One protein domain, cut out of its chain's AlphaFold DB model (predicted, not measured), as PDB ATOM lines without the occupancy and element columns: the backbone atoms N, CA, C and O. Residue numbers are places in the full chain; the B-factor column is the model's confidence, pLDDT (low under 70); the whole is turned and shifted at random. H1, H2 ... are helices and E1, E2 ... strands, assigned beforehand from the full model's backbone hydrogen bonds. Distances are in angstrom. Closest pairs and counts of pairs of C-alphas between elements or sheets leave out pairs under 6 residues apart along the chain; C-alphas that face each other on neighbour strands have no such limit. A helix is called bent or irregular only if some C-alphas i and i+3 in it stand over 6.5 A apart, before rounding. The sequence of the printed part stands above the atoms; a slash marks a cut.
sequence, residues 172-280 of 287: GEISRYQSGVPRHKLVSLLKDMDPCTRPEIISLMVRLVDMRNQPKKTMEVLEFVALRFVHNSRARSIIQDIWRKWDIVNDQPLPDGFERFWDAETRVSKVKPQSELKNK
ATOM      1  N   GLY A 172     196.145 133.159 252.385       98.19
ATOM      2  CA  GLY A 172     196.636 132.872 251.038       98.19
ATOM      3  C   GLY A 172     195.961 133.728 249.965       98.19
ATOM      4  O   GLY A 172     196.648 134.278 249.106       98.19
ATOM      5  N   GLU A 173     194.640 133.899 250.034       98.12
ATOM      6  CA  GLU A 173     193.890 134.775 249.121       98.12
ATOM      7  C   GLU A 173     194.244 136.244 249.326       98.12
ATOM      8  O   GLU A 173     194.525 136.942 248.351       98.12
ATOM      9  N   ILE A 174     194.326 136.686 250.586       98.12
ATOM     10  CA  ILE A 174     194.754 138.047 250.932       98.12
ATOM     11  C   ILE A 174     196.138 138.330 250.350       98.12
ATOM     12  O   ILE A 174     196.355 139.384 249.764       98.12
ATOM     13  N   SER A 175     197.067 137.377 250.463       97.81
ATOM     14  CA  SER A 175     198.420 137.517 249.914       97.81
ATOM     15  C   SER A 175     198.444 137.511 248.386       97.81
ATOM     16  O   SER A 175     199.170 138.297 247.784       97.81
ATOM     17  N   ARG A 176     197.629 136.663 247.752       98.25
ATOM     18  CA  ARG A 176     197.535 136.552 246.291       98.25
ATOM     19  C   ARG A 176     196.984 137.819 245.639       98.25
ATOM     20  O   ARG A 176     197.417 138.165 244.546       98.25
ATOM     21  N   TYR A 177     196.041 138.493 246.293       97.88
ATOM     22  CA  TYR A 177     195.338 139.652 245.739       97.88
ATOM     23  C   TYR A 177     195.725 140.980 246.404       97.88
ATOM     24  O   TYR A 177     194.947 141.931 246.379       97.88
ATOM     25  N   GLN A 178     196.940 141.093 246.958       95.06
ATOM     26  CA  GLN A 178     197.411 142.350 247.563       95.06
ATOM     27  C   GLN A 178     197.379 143.527 246.579       95.06
ATOM     28  O   GLN A 178     197.057 144.640 246.985       95.06
ATOM     29  N   SER A 179     197.636 143.274 245.294       95.81
ATOM     30  CA  SER A 179     197.612 144.280 244.221       95.81
ATOM     31  C   SER A 179     196.240 144.460 243.559       95.81
ATOM     32  O   SER A 179     196.146 145.116 242.524       95.81
ATOM     33  N   GLY A 180     195.185 143.870 244.126       96.19
ATOM     34  CA  GLY A 180     193.827 143.914 243.594       96.19
ATOM     35  C   GLY A 180     193.343 142.581 243.022       96.19
ATOM     36  O   GLY A 180     194.106 141.653 242.741       96.19
ATOM     37  N   VAL A 181     192.028 142.496 242.857       97.94
ATOM     38  CA  VAL A 181     191.274 141.354 242.359       97.94
ATOM     39  C   VAL A 181     190.758 141.662 240.946       97.94
ATOM     40  O   VAL A 181     189.988 142.612 240.738       97.94
ATOM     41  N   PRO A 182     191.132 140.850 239.941       97.81
ATOM     42  CA  PRO A 182     190.500 140.900 238.630       97.81
ATOM     43  C   PRO A 182     189.002 140.611 238.741       97.81
ATOM     44  O   PRO A 182     188.591 139.697 239.452       97.81
ATOM     45  N   ARG A 183     188.178 141.336 237.985       97.31
ATOM     46  CA  ARG A 183     186.712 141.255 238.070       97.31
ATOM     47  C   ARG A 183     186.159 139.829 237.962       97.31
ATOM     48  O   ARG A 183     185.362 139.411 238.793       97.31
ATOM     49  N   HIS A 184     186.648 139.057 236.995       97.31
ATOM     50  CA  HIS A 184     186.229 137.668 236.782       97.31
ATOM     51  C   HIS A 184     186.603 136.720 237.942       97.31
ATOM     52  O   HIS A 184     186.090 135.607 238.009       97.31
ATOM     53  N   LYS A 185     187.492 137.130 238.860       98.38
ATOM     54  CA  LYS A 185     187.847 136.377 240.076       98.38
ATOM     55  C   LYS A 185     187.007 136.761 241.293       98.38
ATOM     56  O   LYS A 185     187.001 135.995 242.253       98.38
ATOM     57  N   LEU A 186     186.271 137.876 241.262       98.19
ATOM     58  CA  LEU A 186     185.416 138.281 242.385       98.19
ATOM     59  C   LEU A 186     184.326 137.245 242.667       98.19
ATOM     60  O   LEU A 186     184.098 136.915 243.822       98.19
ATOM     61  N   VAL A 187     183.728 136.655 241.626       97.88
ATOM     62  CA  VAL A 187     182.717 135.595 241.796       97.88
ATOM     63  C   VAL A 187     183.292 134.407 242.564       97.88
ATOM     64  O   VAL A 187     182.685 133.938 243.518       97.88
ATOM     65  N   SER A 188     184.494 133.950 242.191       97.75
ATOM     66  CA  SER A 188     185.159 132.850 242.898       97.75
ATOM     67  C   SER A 188     185.612 133.220 244.308       97.75
ATOM     68  O   SER A 188     185.701 132.336 245.146       97.75
ATOM     69  N   LEU A 189     185.912 134.496 244.556       97.88
ATOM     70  CA  LEU A 189     186.342 134.991 245.863       97.88
ATOM     71  C   LEU A 189     185.171 135.085 246.848       97.88
ATOM     72  O   LEU A 189     185.335 134.840 248.033       97.88
ATOM     73  N   LEU A 190     183.981 135.424 246.348       97.69
ATOM     74  CA  LEU A 190     182.761 135.588 247.142       97.69
ATOM     75  C   LEU A 190     181.857 134.346 247.117       97.69
ATOM     76  O   LEU A 190     180.686 134.430 247.492       97.69
ATOM     77  N   LYS A 191     182.365 133.209 246.628       96.94
ATOM     78  CA  LYS A 191     181.591 131.970 246.462       96.94
ATOM     79  C   LYS A 191     181.222 131.313 247.797       96.94
ATOM     80  O   LYS A 191     180.205 130.640 247.865       96.94
ATOM     81  N   ASP A 192     182.058 131.503 248.820       95.75
ATOM     82  CA  ASP A 192     181.904 130.875 250.139       95.75
ATOM     83  C   ASP A 192     181.008 131.716 251.070       95.75
ATOM     84  O   ASP A 192     180.729 131.335 252.205       95.75
ATOM     85  N   MET A 193     180.543 132.877 250.596       97.06
ATOM     86  CA  MET A 193     179.486 133.638 251.252       97.06
ATOM     87  C   MET A 193     178.124 133.049 250.892       97.06
ATOM     88  O   MET A 193     177.887 132.682 249.743       97.06
ATOM     89  N   ASP A 194     177.210 133.038 251.857       95.50
ATOM     90  CA  ASP A 194     175.818 132.682 251.606       95.50
ATOM     91  C   ASP A 194     175.179 133.688 250.615       95.50
ATOM     92  O   ASP A 194     175.166 134.893 250.895       95.50
ATOM     93  N   PRO A 195     174.651 133.229 249.461       95.75
ATOM     94  CA  PRO A 195     174.036 134.101 248.461       95.75
ATOM     95  C   PRO A 195     172.863 134.932 248.991       95.75
ATOM     96  O   PRO A 195     172.623 136.023 248.480       95.75
ATOM     97  N   CYS A 196     172.135 134.452 250.005       94.31
ATOM     98  CA  CYS A 196     171.003 135.186 250.569       94.31
ATOM     99  C   CYS A 196     171.452 136.412 251.379       94.31
ATOM    100  O   CYS A 196     170.814 137.459 251.308       94.31
ATOM    101  N   THR A 197     172.569 136.306 252.101       95.19
ATOM    102  CA  THR A 197     173.089 137.373 252.975       95.19
ATOM    103  C   THR A 197     174.187 138.222 252.326       95.19
ATOM    104  O   THR A 197     174.451 139.351 252.755       95.19
ATOM    105  N   ARG A 198     174.827 137.740 251.251       97.06
ATOM    106  CA  ARG A 198     175.911 138.453 250.551       97.06
ATOM    107  C   ARG A 198     175.534 139.873 250.094       97.06
ATOM    108  O   ARG A 198     176.309 140.786 250.408       97.06
ATOM    109  N   PRO A 199     174.384 140.131 249.437       97.50
ATOM    110  CA  PRO A 199     174.006 141.488 249.033       97.50
ATOM    111  C   PRO A 199     173.911 142.450 250.218       97.50
ATOM    112  O   PRO A 199     174.266 143.624 250.124       97.50
ATOM    113  N   GLU A 200     173.472 141.951 251.369       96.69
ATOM    114  CA  GLU A 200     173.253 142.738 252.576       96.69
ATOM    115  C   GLU A 200     174.567 143.102 253.262       96.69
ATOM    116  O   GLU A 200     174.719 144.240 253.711       96.69
ATOM    117  N   ILE A 201     175.517 142.161 253.289       97.06
ATOM    118  CA  ILE A 201     176.889 142.378 253.755       97.06
ATOM    119  C   ILE A 201     177.579 143.414 252.861       97.06
ATOM    120  O   ILE A 201     178.136 144.390 253.361       97.06
ATOM    121  N   ILE A 202     177.508 143.261 251.536       97.50
ATOM    122  CA  ILE A 202     178.160 144.192 250.602       97.50
ATOM    123  C   ILE A 202     177.483 145.571 250.644       97.50
ATOM    124  O   ILE A 202     178.169 146.592 250.648       97.50
ATOM    125  N   SER A 203     176.153 145.631 250.750       96.44
ATOM    126  CA  SER A 203     175.411 146.882 250.965       96.44
ATOM    127  C   SER A 203     175.871 147.600 252.234       96.44
ATOM    128  O   SER A 203     176.133 148.806 252.215       96.44
ATOM    129  N   LEU A 204     176.034 146.851 253.325       95.06
ATOM    130  CA  LEU A 204     176.534 147.379 254.585       95.06
ATOM    131  C   LEU A 204     177.970 147.913 254.453       95.06
ATOM    132  O   LEU A 204     178.270 149.003 254.939       95.06
ATOM    133  N   MET A 205     178.835 147.186 253.745       95.69
ATOM    134  CA  MET A 205     180.202 147.611 253.440       95.69
ATOM    135  C   MET A 205     180.221 148.946 252.684       95.69
ATOM    136  O   MET A 205     180.930 149.868 253.082       95.69
ATOM    137  N   VAL A 206     179.413 149.079 251.627       94.75
ATOM    138  CA  VAL A 206     179.313 150.316 250.831       94.75
ATOM    139  C   VAL A 206     178.838 151.480 251.691       94.75
ATOM    140  O   VAL A 206     179.416 152.561 251.635       94.75
ATOM    141  N   ARG A 207     177.843 151.248 252.547       91.88
ATOM    142  CA  ARG A 207     177.336 152.271 253.461       91.88
ATOM    143  C   ARG A 207     178.392 152.729 254.472       91.88
ATOM    144  O   ARG A 207     178.459 153.917 254.770       91.88
ATOM    145  N   LEU A 208     179.221 151.821 254.992       88.88
ATOM    146  CA  LEU A 208     180.329 152.180 255.887       88.88
ATOM    147  C   LEU A 208     181.404 153.005 255.173       88.88
ATOM    148  O   LEU A 208     181.912 153.966 255.749       88.88
ATOM    149  N   VAL A 209     181.710 152.669 253.916       89.94
ATOM    150  CA  VAL A 209     182.599 153.481 253.074       89.94
ATOM    151  C   VAL A 209     182.008 154.879 252.866       89.94
ATOM    152  O   VAL A 209     182.707 155.868 253.077       89.94
ATOM    153  N   ASP A 210     180.718 154.981 252.539       88.75
ATOM    154  CA  ASP A 210     180.035 156.261 252.308       88.75
ATOM    155  C   ASP A 210     179.995 157.147 253.554       88.75
ATOM    156  O   ASP A 210     180.217 158.351 253.459       88.75
ATOM    157  N   MET A 211     179.770 156.552 254.729       81.75
ATOM    158  CA  MET A 211     179.729 157.282 255.996       81.75
ATOM    159  C   MET A 211     181.094 157.823 256.428       81.75
ATOM    160  O   MET A 211     181.147 158.855 257.095       81.75
ATOM    161  N   ARG A 212     182.192 157.138 256.084       75.38
ATOM    162  CA  ARG A 212     183.537 157.493 256.566       75.38
ATOM    163  C   ARG A 212     184.388 158.218 255.527       75.38
ATOM    164  O   ARG A 212     185.395 158.820 255.899       75.38
ATOM    165  N   ASN A 213     184.016 158.188 254.247       69.75
ATOM    166  CA  ASN A 213     184.744 158.913 253.212       69.75
ATOM    167  C   ASN A 213     184.622 160.425 253.422       69.75
ATOM    168  O   ASN A 213     183.725 161.100 252.929       69.75
ATOM    169  N   GLN A 214     185.586 160.965 254.157       64.69
ATOM    170  CA  GLN A 214     185.996 162.351 254.047       64.69
ATOM    171  C   GLN A 214     186.981 162.457 252.874       64.69
ATOM    172  O   GLN A 214     187.798 161.549 252.690       64.69
ATOM    173  N   PRO A 215     186.989 163.569 252.116       57.97
ATOM    174  CA  PRO A 215     187.765 163.721 250.877       57.97
ATOM    175  C   PRO A 215     189.295 163.559 251.003       57.97
ATOM    176  O   PRO A 215     189.999 163.688 250.008       57.97
ATOM    177  N   LYS A 216     189.839 163.286 252.198       61.44
ATOM    178  CA  LYS A 216     191.282 163.154 252.461       61.44
ATOM    179  C   LYS A 216     191.718 161.819 253.092       61.44
ATOM    180  O   LYS A 216     192.903 161.673 253.358       61.44
ATOM    181  N   LYS A 217     190.811 160.861 253.352       70.88
ATOM    182  CA  LYS A 217     191.116 159.671 254.186       70.88
ATOM    183  C   LYS A 217     190.700 158.312 253.603       70.88
ATOM    184  O   LYS A 217     190.646 157.326 254.329       70.88
ATOM    185  N   THR A 218     190.437 158.209 252.301       70.56
ATOM    186  CA  THR A 218     189.852 156.993 251.697       70.56
ATOM    187  C   THR A 218     190.648 155.704 251.968       70.56
ATOM    188  O   THR A 218     190.051 154.652 252.187       70.56
ATOM    189  N   MET A 219     191.985 155.762 252.013       71.69
ATOM    190  CA  MET A 219     192.811 154.582 252.327       71.69
ATOM    191  C   MET A 219     192.606 154.081 253.764       71.69
ATOM    192  O   MET A 219     192.441 152.879 253.971       71.69
ATOM    193  N   GLU A 220     192.527 154.990 254.740       83.75
ATOM    194  CA  GLU A 220     192.245 154.653 256.144       83.75
ATOM    195  C   GLU A 220     190.846 154.033 256.289       83.75
ATOM    196  O   GLU A 220     190.650 153.088 257.055       83.75
ATOM    197  N   VAL A 221     189.872 154.521 255.508       86.25
ATOM    198  CA  VAL A 221     188.508 153.970 255.483       86.25
ATOM    199  C   VAL A 221     188.505 152.516 255.018       86.25
ATOM    200  O   VAL A 221     187.869 151.671 255.646       86.25
ATOM    201  N   LEU A 222     189.219 152.201 253.937       91.00
ATOM    202  CA  LEU A 222     189.243 150.848 253.377       91.00
ATOM    203  C   LEU A 222     189.973 149.854 254.286       91.00
ATOM    204  O   LEU A 222     189.525 148.719 254.428       91.00
ATOM    205  N   GLU A 223     191.055 150.274 254.942       90.75
ATOM    206  CA  GLU A 223     191.739 149.461 255.956       90.75
ATOM    207  C   GLU A 223     190.848 149.203 257.169       90.75
ATOM    208  O   GLU A 223     190.770 148.072 257.661       90.75
ATOM    209  N   PHE A 224     190.121 150.230 257.612       88.44
ATOM    210  CA  PHE A 224     189.137 150.099 258.672       88.44
ATOM    211  C   PHE A 224     188.056 149.080 258.298       88.44
ATOM    212  O   PHE A 224     187.805 148.155 259.072       88.44
ATOM    213  N   VAL A 225     187.457 149.197 257.111       92.62
ATOM    214  CA  VAL A 225     186.433 148.260 256.625       92.62
ATOM    215  C   VAL A 225     187.006 146.844 256.493       92.62
ATOM    216  O   VAL A 225     186.379 145.896 256.960       92.62
ATOM    217  N   ALA A 226     188.221 146.680 255.965       94.88
ATOM    218  CA  ALA A 226     188.882 145.376 255.872       94.88
ATOM    219  C   ALA A 226     189.075 144.707 257.235       94.88
ATOM    220  O   ALA A 226     188.786 143.520 257.394       94.88
ATOM    221  N   LEU A 227     189.470 145.474 258.251       91.50
ATOM    222  CA  LEU A 227     189.600 144.953 259.606       91.50
ATOM    223  C   LEU A 227     188.251 144.502 260.200       91.50
ATOM    224  O   LEU A 227     188.236 143.587 261.011       91.50
ATOM    225  N   ARG A 228     187.118 145.090 259.796       91.38
ATOM    226  CA  ARG A 228     185.789 144.703 260.308       91.38
ATOM    227  C   ARG A 228     185.203 143.509 259.560       91.38
ATOM    228  O   ARG A 228     184.666 142.607 260.184       91.38
ATOM    229  N   PHE A 229     185.324 143.483 258.236       95.81
ATOM    230  CA  PHE A 229     184.666 142.470 257.403       95.81
ATOM    231  C   PHE A 229     185.487 141.193 257.243       95.81
ATOM    232  O   PHE A 229     184.911 140.126 257.073       95.81
ATOM    233  N   VAL A 230     186.817 141.310 257.281       96.81
ATOM    234  CA  VAL A 230     187.759 140.212 256.998       96.81
ATOM    235  C   VAL A 230     188.637 139.898 258.214       96.81
ATOM    236  O   VAL A 230     189.383 138.927 258.207       96.81
ATOM    237  N   HIS A 231     188.599 140.739 259.255       94.31
ATOM    238  CA  HIS A 231     189.522 140.686 260.401       94.31
ATOM    239  C   HIS A 231     190.999 140.832 260.020       94.31
ATOM    240  O   HIS A 231     191.895 140.467 260.780       94.31
ATOM    241  N   ASN A 232     191.280 141.395 258.845       95.06
ATOM    242  CA  ASN A 232     192.638 141.570 258.356       95.06
ATOM    243  C   ASN A 232     192.749 142.847 257.521       95.06
ATOM    244  O   ASN A 232     192.261 142.912 256.393       95.06
ATOM    245  N   SER A 233     193.439 143.859 258.048       95.12
ATOM    246  CA  SER A 233     193.629 145.143 257.360       95.12
ATOM    247  C   SER A 233     194.396 145.017 256.037       95.12
ATOM    248  O   SER A 233     194.209 145.834 255.137       95.12
ATOM    249  N   ARG A 234     195.198 143.955 255.847       96.25
ATOM    250  CA  ARG A 234     195.898 143.692 254.574       96.25
ATOM    251  C   ARG A 234     194.941 143.337 253.433       96.25
ATOM    252  O   ARG A 234     195.344 143.409 252.278       96.25
ATOM    253  N   ALA A 235     193.682 143.007 253.732       97.38
ATOM    254  CA  ALA A 235     192.640 142.769 252.737       97.38
ATOM    255  C   ALA A 235     192.053 144.066 252.135       97.38
ATOM    256  O   ALA A 235     191.082 144.002 251.383       97.38
ATOM    257  N   ARG A 236     192.628 145.244 252.428       95.88
ATOM    258  CA  ARG A 236     192.141 146.551 251.945       95.88
ATOM    259  C   ARG A 236     191.911 146.619 250.432       95.88
ATOM    260  O   ARG A 236     190.895 147.152 250.007       95.88
ATOM    261  N   SER A 237     192.809 146.059 249.617       96.50
ATOM    262  CA  SER A 237     192.702 146.091 248.151       96.50
ATOM    263  C   SER A 237     191.585 145.186 247.637       96.50
ATOM    264  O   SER A 237     190.889 145.536 246.688       96.50
ATOM    265  N   ILE A 238     191.349 144.060 248.315       98.06
ATOM    266  CA  ILE A 238     190.209 143.183 248.048       98.06
ATOM    267  C   ILE A 238     188.901 143.910 248.366       98.06
ATOM    268  O   ILE A 238     188.012 143.957 247.519       98.06
ATOM    269  N   ILE A 239     188.793 144.522 249.549       97.69
ATOM    270  CA  ILE A 239     187.617 145.312 249.949       97.69
ATOM    271  C   ILE A 239     187.361 146.461 248.975       97.69
ATOM    272  O   ILE A 239     186.225 146.659 248.546       97.69
ATOM    273  N   GLN A 240     188.413 147.184 248.584       96.38
ATOM    274  CA  GLN A 240     188.331 148.249 247.591       96.38
ATOM    275  C   GLN A 240     187.747 147.739 246.273       96.38
ATOM    276  O   GLN A 240     186.885 148.390 245.688       96.38
ATOM    277  N   ASP A 241     188.191 146.573 245.814       97.88
ATOM    278  CA  ASP A 241     187.733 145.998 244.558       97.88
ATOM    279  C   ASP A 241     186.323 145.419 244.631       97.88
ATOM    280  O   ASP A 241     185.566 145.601 243.681       97.88
ATOM    281  N   ILE A 242     185.923 144.803 245.748       98.06
ATOM    282  CA  ILE A 242     184.524 144.404 245.968       98.06
ATOM    283  C   ILE A 242     183.636 145.655 245.940       98.06
ATOM    284  O   ILE A 242     182.655 145.694 245.202       98.06
ATOM    285  N   TRP A 243     184.007 146.715 246.667       97.19
ATOM    286  CA  TRP A 243     183.255 147.973 246.689       97.19
ATOM    287  C   TRP A 243     183.137 148.590 245.286       97.19
ATOM    288  O   TRP A 243     182.029 148.909 244.847       97.19
ATOM    289  N   ARG A 244     184.255 148.703 244.553       96.56
ATOM    290  CA  ARG A 244     184.313 149.317 243.212       96.56
ATOM    291  C   ARG A 244     183.610 148.508 242.136       96.56
ATOM    292  O   ARG A 244     183.026 149.095 241.231       96.56
ATOM    293  N   LYS A 245     183.738 147.182 242.163       97.94
ATOM    294  CA  LYS A 245     183.445 146.328 241.004       97.94
ATOM    295  C   LYS A 245     182.229 145.427 241.207       97.94
ATOM    296  O   LYS A 245     181.859 144.777 240.237       97.94
ATOM    297  N   TRP A 246     181.612 145.366 242.391       98.31
ATOM    298  CA  TRP A 246     180.422 144.537 242.634       98.31
ATOM    299  C   TRP A 246     179.111 145.323 242.476       98.31
ATOM    300  O   TRP A 246     178.935 146.424 243.018       98.31
ATOM    301  N   ASP A 247     178.178 144.735 241.733       98.00
ATOM    302  CA  ASP A 247     176.791 145.162 241.618       98.00
ATOM    303  C   ASP A 247     175.974 144.505 242.730       98.00
ATOM    304  O   ASP A 247     175.740 143.302 242.730       98.00
ATOM    305  N   ILE A 248     175.549 145.314 243.693       97.12
ATOM    306  CA  ILE A 248     174.823 144.861 244.882       97.12
ATOM    307  C   ILE A 248     173.404 144.415 244.517       97.12
ATOM    308  O   ILE A 248     172.881 143.502 245.143       97.12
ATOM    309  N   VAL A 249     172.777 145.065 243.528       96.75
ATOM    310  CA  VAL A 249     171.366 144.828 243.181       96.75
ATOM    311  C   VAL A 249     171.218 143.491 242.470       96.75
ATOM    312  O   VAL A 249     170.317 142.720 242.783       96.75
ATOM    313  N   ASN A 250     172.125 143.222 241.534       97.62
ATOM    314  CA  ASN A 250     172.127 141.992 240.745       97.62
ATOM    315  C   ASN A 250     173.046 140.904 241.325       97.62
ATOM    316  O   ASN A 250     173.175 139.841 240.728       97.62
ATOM    317  N   ASP A 251     173.708 141.191 242.449       97.69
ATOM    318  CA  ASP A 251     174.668 140.324 243.140       97.69
ATOM    319  C   ASP A 251     175.703 139.657 242.212       97.69
ATOM    320  O   ASP A 251     175.937 138.446 242.234       97.69
ATOM    321  N   GLN A 252     176.320 140.473 241.360       97.94
ATOM    322  CA  GLN A 252     177.282 140.040 240.347       97.94
ATOM    323  C   GLN A 252     178.349 141.115 240.110       97.94
ATOM    324  O   GLN A 252     178.173 142.265 240.512       97.94
ATOM    325  N   PRO A 253     179.468 140.815 239.433       98.38
ATOM    326  CA  PRO A 253     180.402 141.859 239.041       98.38
ATOM    327  C   PRO A 253     179.758 142.857 238.063       98.38
ATOM    328  O   PRO A 253     179.067 142.464 237.125       98.38
ATOM    329  N   LEU A 254     180.036 144.148 238.249       98.19
ATOM    330  CA  LEU A 254     179.670 145.212 237.313       98.19
ATOM    331  C   LEU A 254     180.261 144.939 235.921       98.19
ATOM    332  O   LEU A 254     181.351 144.375 235.850       98.19
ATOM    333  N   PRO A 255     179.626 145.384 234.824       97.75
ATOM    334  CA  PRO A 255     180.181 145.231 233.482       97.75
ATOM    335  C   PRO A 255     181.566 145.869 233.309       97.75
ATOM    336  O   PRO A 255     181.962 146.790 234.037       97.75
ATOM    337  N   ASP A 256     182.301 145.410 232.295       97.06
ATOM    338  CA  ASP A 256     183.571 146.027 231.927       97.06
ATOM    339  C   ASP A 256     183.406 147.504 231.562       97.06
ATOM    340  O   ASP A 256     182.449 147.910 230.909       97.06
ATOM    341  N   GLY A 257     184.329 148.326 232.065       95.81
ATOM    342  CA  GLY A 257     184.249 149.778 231.957       95.81
ATOM    343  C   GLY A 257     183.323 150.469 232.961       95.81
ATOM    344  O   GLY A 257     183.275 151.687 232.913       95.81
ATOM    345  N   PHE A 258     182.640 149.775 233.881       97.19
ATOM    346  CA  PHE A 258     181.859 150.412 234.955       97.19
ATOM    347  C   PHE A 258     182.511 150.225 236.320       97.19
ATOM    348  O   PHE A 258     182.958 149.129 236.657       97.19
ATOM    349  N   GLU A 259     182.538 151.283 237.126       96.81
ATOM    350  CA  GLU A 259     183.040 151.229 238.497       96.81
ATOM    351  C   GLU A 259     182.201 152.100 239.430       96.81
ATOM    352  O   GLU A 259     181.624 153.119 239.038       96.81
ATOM    353  N   ARG A 260     182.152 151.686 240.694       94.62
ATOM    354  CA  ARG A 260     181.645 152.491 241.793       94.62
ATOM    355  C   ARG A 260     182.719 153.472 242.247       94.62
ATOM    356  O   ARG A 260     183.876 153.097 242.425       94.62
ATOM    357  N   PHE A 261     182.317 154.712 242.462       92.31
ATOM    358  CA  PHE A 261     183.140 155.782 243.010       92.31
ATOM    359  C   PHE A 261     182.336 156.519 244.082       92.31
ATOM    360  O   PHE A 261     181.103 156.482 244.087       92.31
ATOM    361  N   TRP A 262     183.033 157.184 244.995       90.25
ATOM    362  CA  TRP A 262     182.396 158.019 246.003       90.25
ATOM    363  C   TRP A 262     182.177 159.422 245.433       90.25
ATOM    364  O   TRP A 262     183.124 160.066 244.984       90.25
ATOM    365  N   ASP A 263     180.928 159.877 245.408       89.25
ATOM    366  CA  ASP A 263     180.552 161.184 244.881       89.25
ATOM    367  C   ASP A 263     180.617 162.228 246.005       89.25
ATOM    368  O   ASP A 263     179.843 162.171 246.960       89.25
ATOM    369  N   ALA A 264     181.548 163.180 245.894       86.00
ATOM    370  CA  ALA A 264     181.815 164.157 246.949       86.00
ATOM    371  C   ALA A 264     180.675 165.155 247.191       86.00
ATOM    372  O   ALA A 264     180.519 165.645 248.310       86.00
ATOM    373  N   GLU A 265     179.885 165.448 246.159       87.75
ATOM    374  CA  GLU A 265     178.764 166.386 246.230       87.75
ATOM    375  C   GLU A 265     177.596 165.760 246.993       87.75
ATOM    376  O   GLU A 265     177.026 166.360 247.901       87.75
ATOM    377  N   THR A 266     177.280 164.511 246.660       89.38
ATOM    378  CA  THR A 266     176.148 163.789 247.255       89.38
ATOM    379  C   THR A 266     176.520 162.933 248.464       89.38
ATOM    380  O   THR A 266     175.627 162.435 249.144       89.38
ATOM    381  N   ARG A 267     177.820 162.779 248.750       87.62
ATOM    382  CA  ARG A 267     178.385 161.947 249.828       87.62
ATOM    383  C   ARG A 267     177.906 160.493 249.802       87.62
ATOM    384  O   ARG A 267     177.751 159.864 250.844       87.62
ATOM    385  N   VAL A 268     177.667 159.959 248.608       90.38
ATOM    386  CA  VAL A 268     177.215 158.577 248.407       90.38
ATOM    387  C   VAL A 268     177.989 157.914 247.282       90.38
ATOM    388  O   VAL A 268     178.459 158.564 246.346       90.38
ATOM    389  N   SER A 269     178.096 156.594 247.344       92.38
ATOM    390  CA  SER A 269     178.684 155.806 246.276       92.38
ATOM    391  C   SER A 269     177.761 155.739 245.060       92.38
ATOM    392  O   SER A 269     176.608 155.318 245.163       92.38
ATOM    393  N   LYS A 270     178.287 156.051 243.876       94.94
ATOM    394  CA  LYS A 270     177.578 155.937 242.594       94.94
ATOM    395  C   LYS A 270     178.349 155.044 241.636       94.94
ATOM    396  O   LYS A 270     179.565 154.946 241.724       94.94
ATOM    397  N   VAL A 271     177.644 154.400 240.711       96.56
ATOM    398  CA  VAL A 271     178.250 153.607 239.632       96.56
ATOM    399  C   VAL A 271     178.243 154.442 238.357       96.56
ATOM    400  O   VAL A 271     177.198 154.970 237.986       96.56
ATOM    401  N   LYS A 272     179.399 154.572 237.699       95.88
ATOM    402  CA  LYS A 272     179.550 155.290 236.424       95.88
ATOM    403  C   LYS A 272     180.513 154.563 235.480       95.88
ATOM    404  O   LYS A 272     181.327 153.753 235.938       95.88
ATOM    405  N   PRO A 273     180.462 154.863 234.172       96.06
ATOM    406  CA  PRO A 273     181.507 154.474 233.238       96.06
ATOM    407  C   PRO A 273     182.873 155.047 233.647       96.06
ATOM    408  O   PRO A 273     183.009 156.214 234.004       96.06
ATOM    409  N   GLN A 274     183.924 154.246 233.524       92.50
ATOM    410  CA  GLN A 274     185.303 154.608 233.845       92.50
ATOM    411  C   GLN A 274     185.832 155.734 232.942       92.50
ATOM    412  O   GLN A 274     186.724 156.481 233.341       92.50
ATOM    413  N   SER A 275     185.274 155.886 231.736       91.94
ATOM    414  CA  SER A 275     185.552 157.012 230.838       91.94
ATOM    415  C   SER A 275     185.156 158.358 231.452       91.94
ATOM    416  O   SER A 275     185.889 159.330 231.289       91.94
ATOM    417  N   GLU A 276     184.057 158.413 232.208       88.94
ATOM    418  CA  GLU A 276     183.603 159.632 232.891       88.94
ATOM    419  C   GLU A 276     184.468 159.969 234.112       88.94
ATOM    420  O   GLU A 276     184.622 161.139 234.457       88.94
ATOM    421  N   LEU A 277     185.085 158.957 234.732       82.75
ATOM    422  CA  LEU A 277     185.965 159.138 235.890       82.75
ATOM    423  C   LEU A 277     187.323 159.739 235.513       82.75
ATOM    424  O   LEU A 277     187.927 160.425 236.327       82.75
ATOM    425  N   LYS A 278     187.820 159.502 234.292       76.12
ATOM    426  CA  LYS A 278     189.134 160.005 233.848       76.12
ATOM    427  C   LYS A 278     189.152 161.512 233.579       76.12
ATOM    428  O   LYS A 278     190.206 162.130 233.688       76.12
ATOM    429  N   ASN A 279     188.004 162.094 233.240       65.38
ATOM    430  CA  ASN A 279     187.896 163.516 232.895       65.38
ATOM    431  C   ASN A 279     187.815 164.428 234.119       65.38
ATOM    432  O   ASN A 279     187.996 165.638 234.009       65.38
ATOM    433  N   LYS A 280     187.573 163.849 235.293       58.41
ATOM    434  CA  LYS A 280     187.645 164.549 236.561       58.41
ATOM    435  C   LYS A 280     188.895 164.068 237.282       58.41
ATOM    436  O   LYS A 280     189.020 162.884 237.573       58.41
TER     437      LYS A 280
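AT A GLANCE: This is residues 172 to 280 of the 287 residues of an uncharacterized protein of Serendipita vermifera MAFF 305830 (UniProt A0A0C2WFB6). A two-stranded hairpin, E1 and E2, packs at one end of a small helical body in which H5 runs through the middle, with the helical hairpin of H3 and H4 set crosswise to it. H1 packs beside the first part of H5, H2 lies near its last residue, and H6 follows E2 at the far side of the strand hairpin. The printed part has 109 residues with six named helices and two named strands, in the order H1 H2 H3 H4 H5 E1 E2 H6; the sheet, E1 - E2, is antiparallel and the class is mostly helix. The whole is compact, with a radius of gyration of the C-alphas of 13.3 A, and spans 36 by 27 by 27 A.

IN THESE COORDINATES: Strand E1 is residues 258 to 263, 14.7 A long, and E2 is residues 268 to 273, 16.3 A long. H3, residues 198 to 212, is the longest helix at 21.4 A. H4 is residues 218 to 229, 16.4 A, and H5 is residues 233 to 245, 19.3 A, from C-alpha 233 at (193.629, 145.143, 257.360) to C-alpha 245 at (183.445, 146.328, 241.004). H5 is irregular: C-alphas 234 and 237 are 7.6 A apart. The short helices are H1, residues 172 to 176, beginning at C-alpha 172 (196.636, 132.872, 251.038), H2, residues 183 to 189, and H6, residues 274 to 278.

HOW THE PARTS SIT: E1 and E2 form an antiparallel hairpin at 146 degrees, with N 261 and O 270 at 2.9 A and N 259 and O 272 at 3.0 A within hydrogen-bond range. The closest C-alphas of H5 and E1 are those of Arg 244 and Arg 260, 4.4 A apart; those of H3 and E2 are Asp 210 and Val 268, 5.3 A. H5 is the hub, touching three helices. H4 touches it with residues 222 to 227 alone, about perpendicular at 77 degrees, closest at the C-alphas of Leu 227 and Ser 233, 4.6 A. H3 touches H5 with residues 202 to 206 alone, about perpendicular at 76 degrees, closest at the C-alphas of Val 206 and Trp 243, 6.2 A. H3 and H4 touch as a helical hairpin, closest at the C-alphas of Arg 212 and Val 221, 6.2 A, opposite ways at a tilt of 37 degrees, only just steep. H1 and H5 only just touch, with 3 pairs of C-alphas within 8 A, the closest those of Ile 174 and Ala 235, 5.5 A. H2 is close to H5 but not clearly touching, the closest C-alphas being those of Arg 183 and Lys 245, 6.7 A. H6 touches no helix; its closest C-alpha to E1 is Gln 274, 5.5 A from that of Phe 258. In H1, H3, H4 and H6 every O i to N i+4 pair is within hydrogen-bond range; in H5 7 of 9 are, and in H2 1 of 3, beside 3 of 4 O i to N i+3 pairs.

THE WHOLE: The C-alphas farthest apart, those of Gly 172 and Glu 265, are 38.3 A from each other. The printed part has no cut. The link from H5 to E1, residues 246 to 257, is long, and in it residues 246 to 247 pair antiparallel with residues 252 to 253. The mean pLDDT of the printed part is 92.0; residues 213 to 216 and 279 to 280 are under 70.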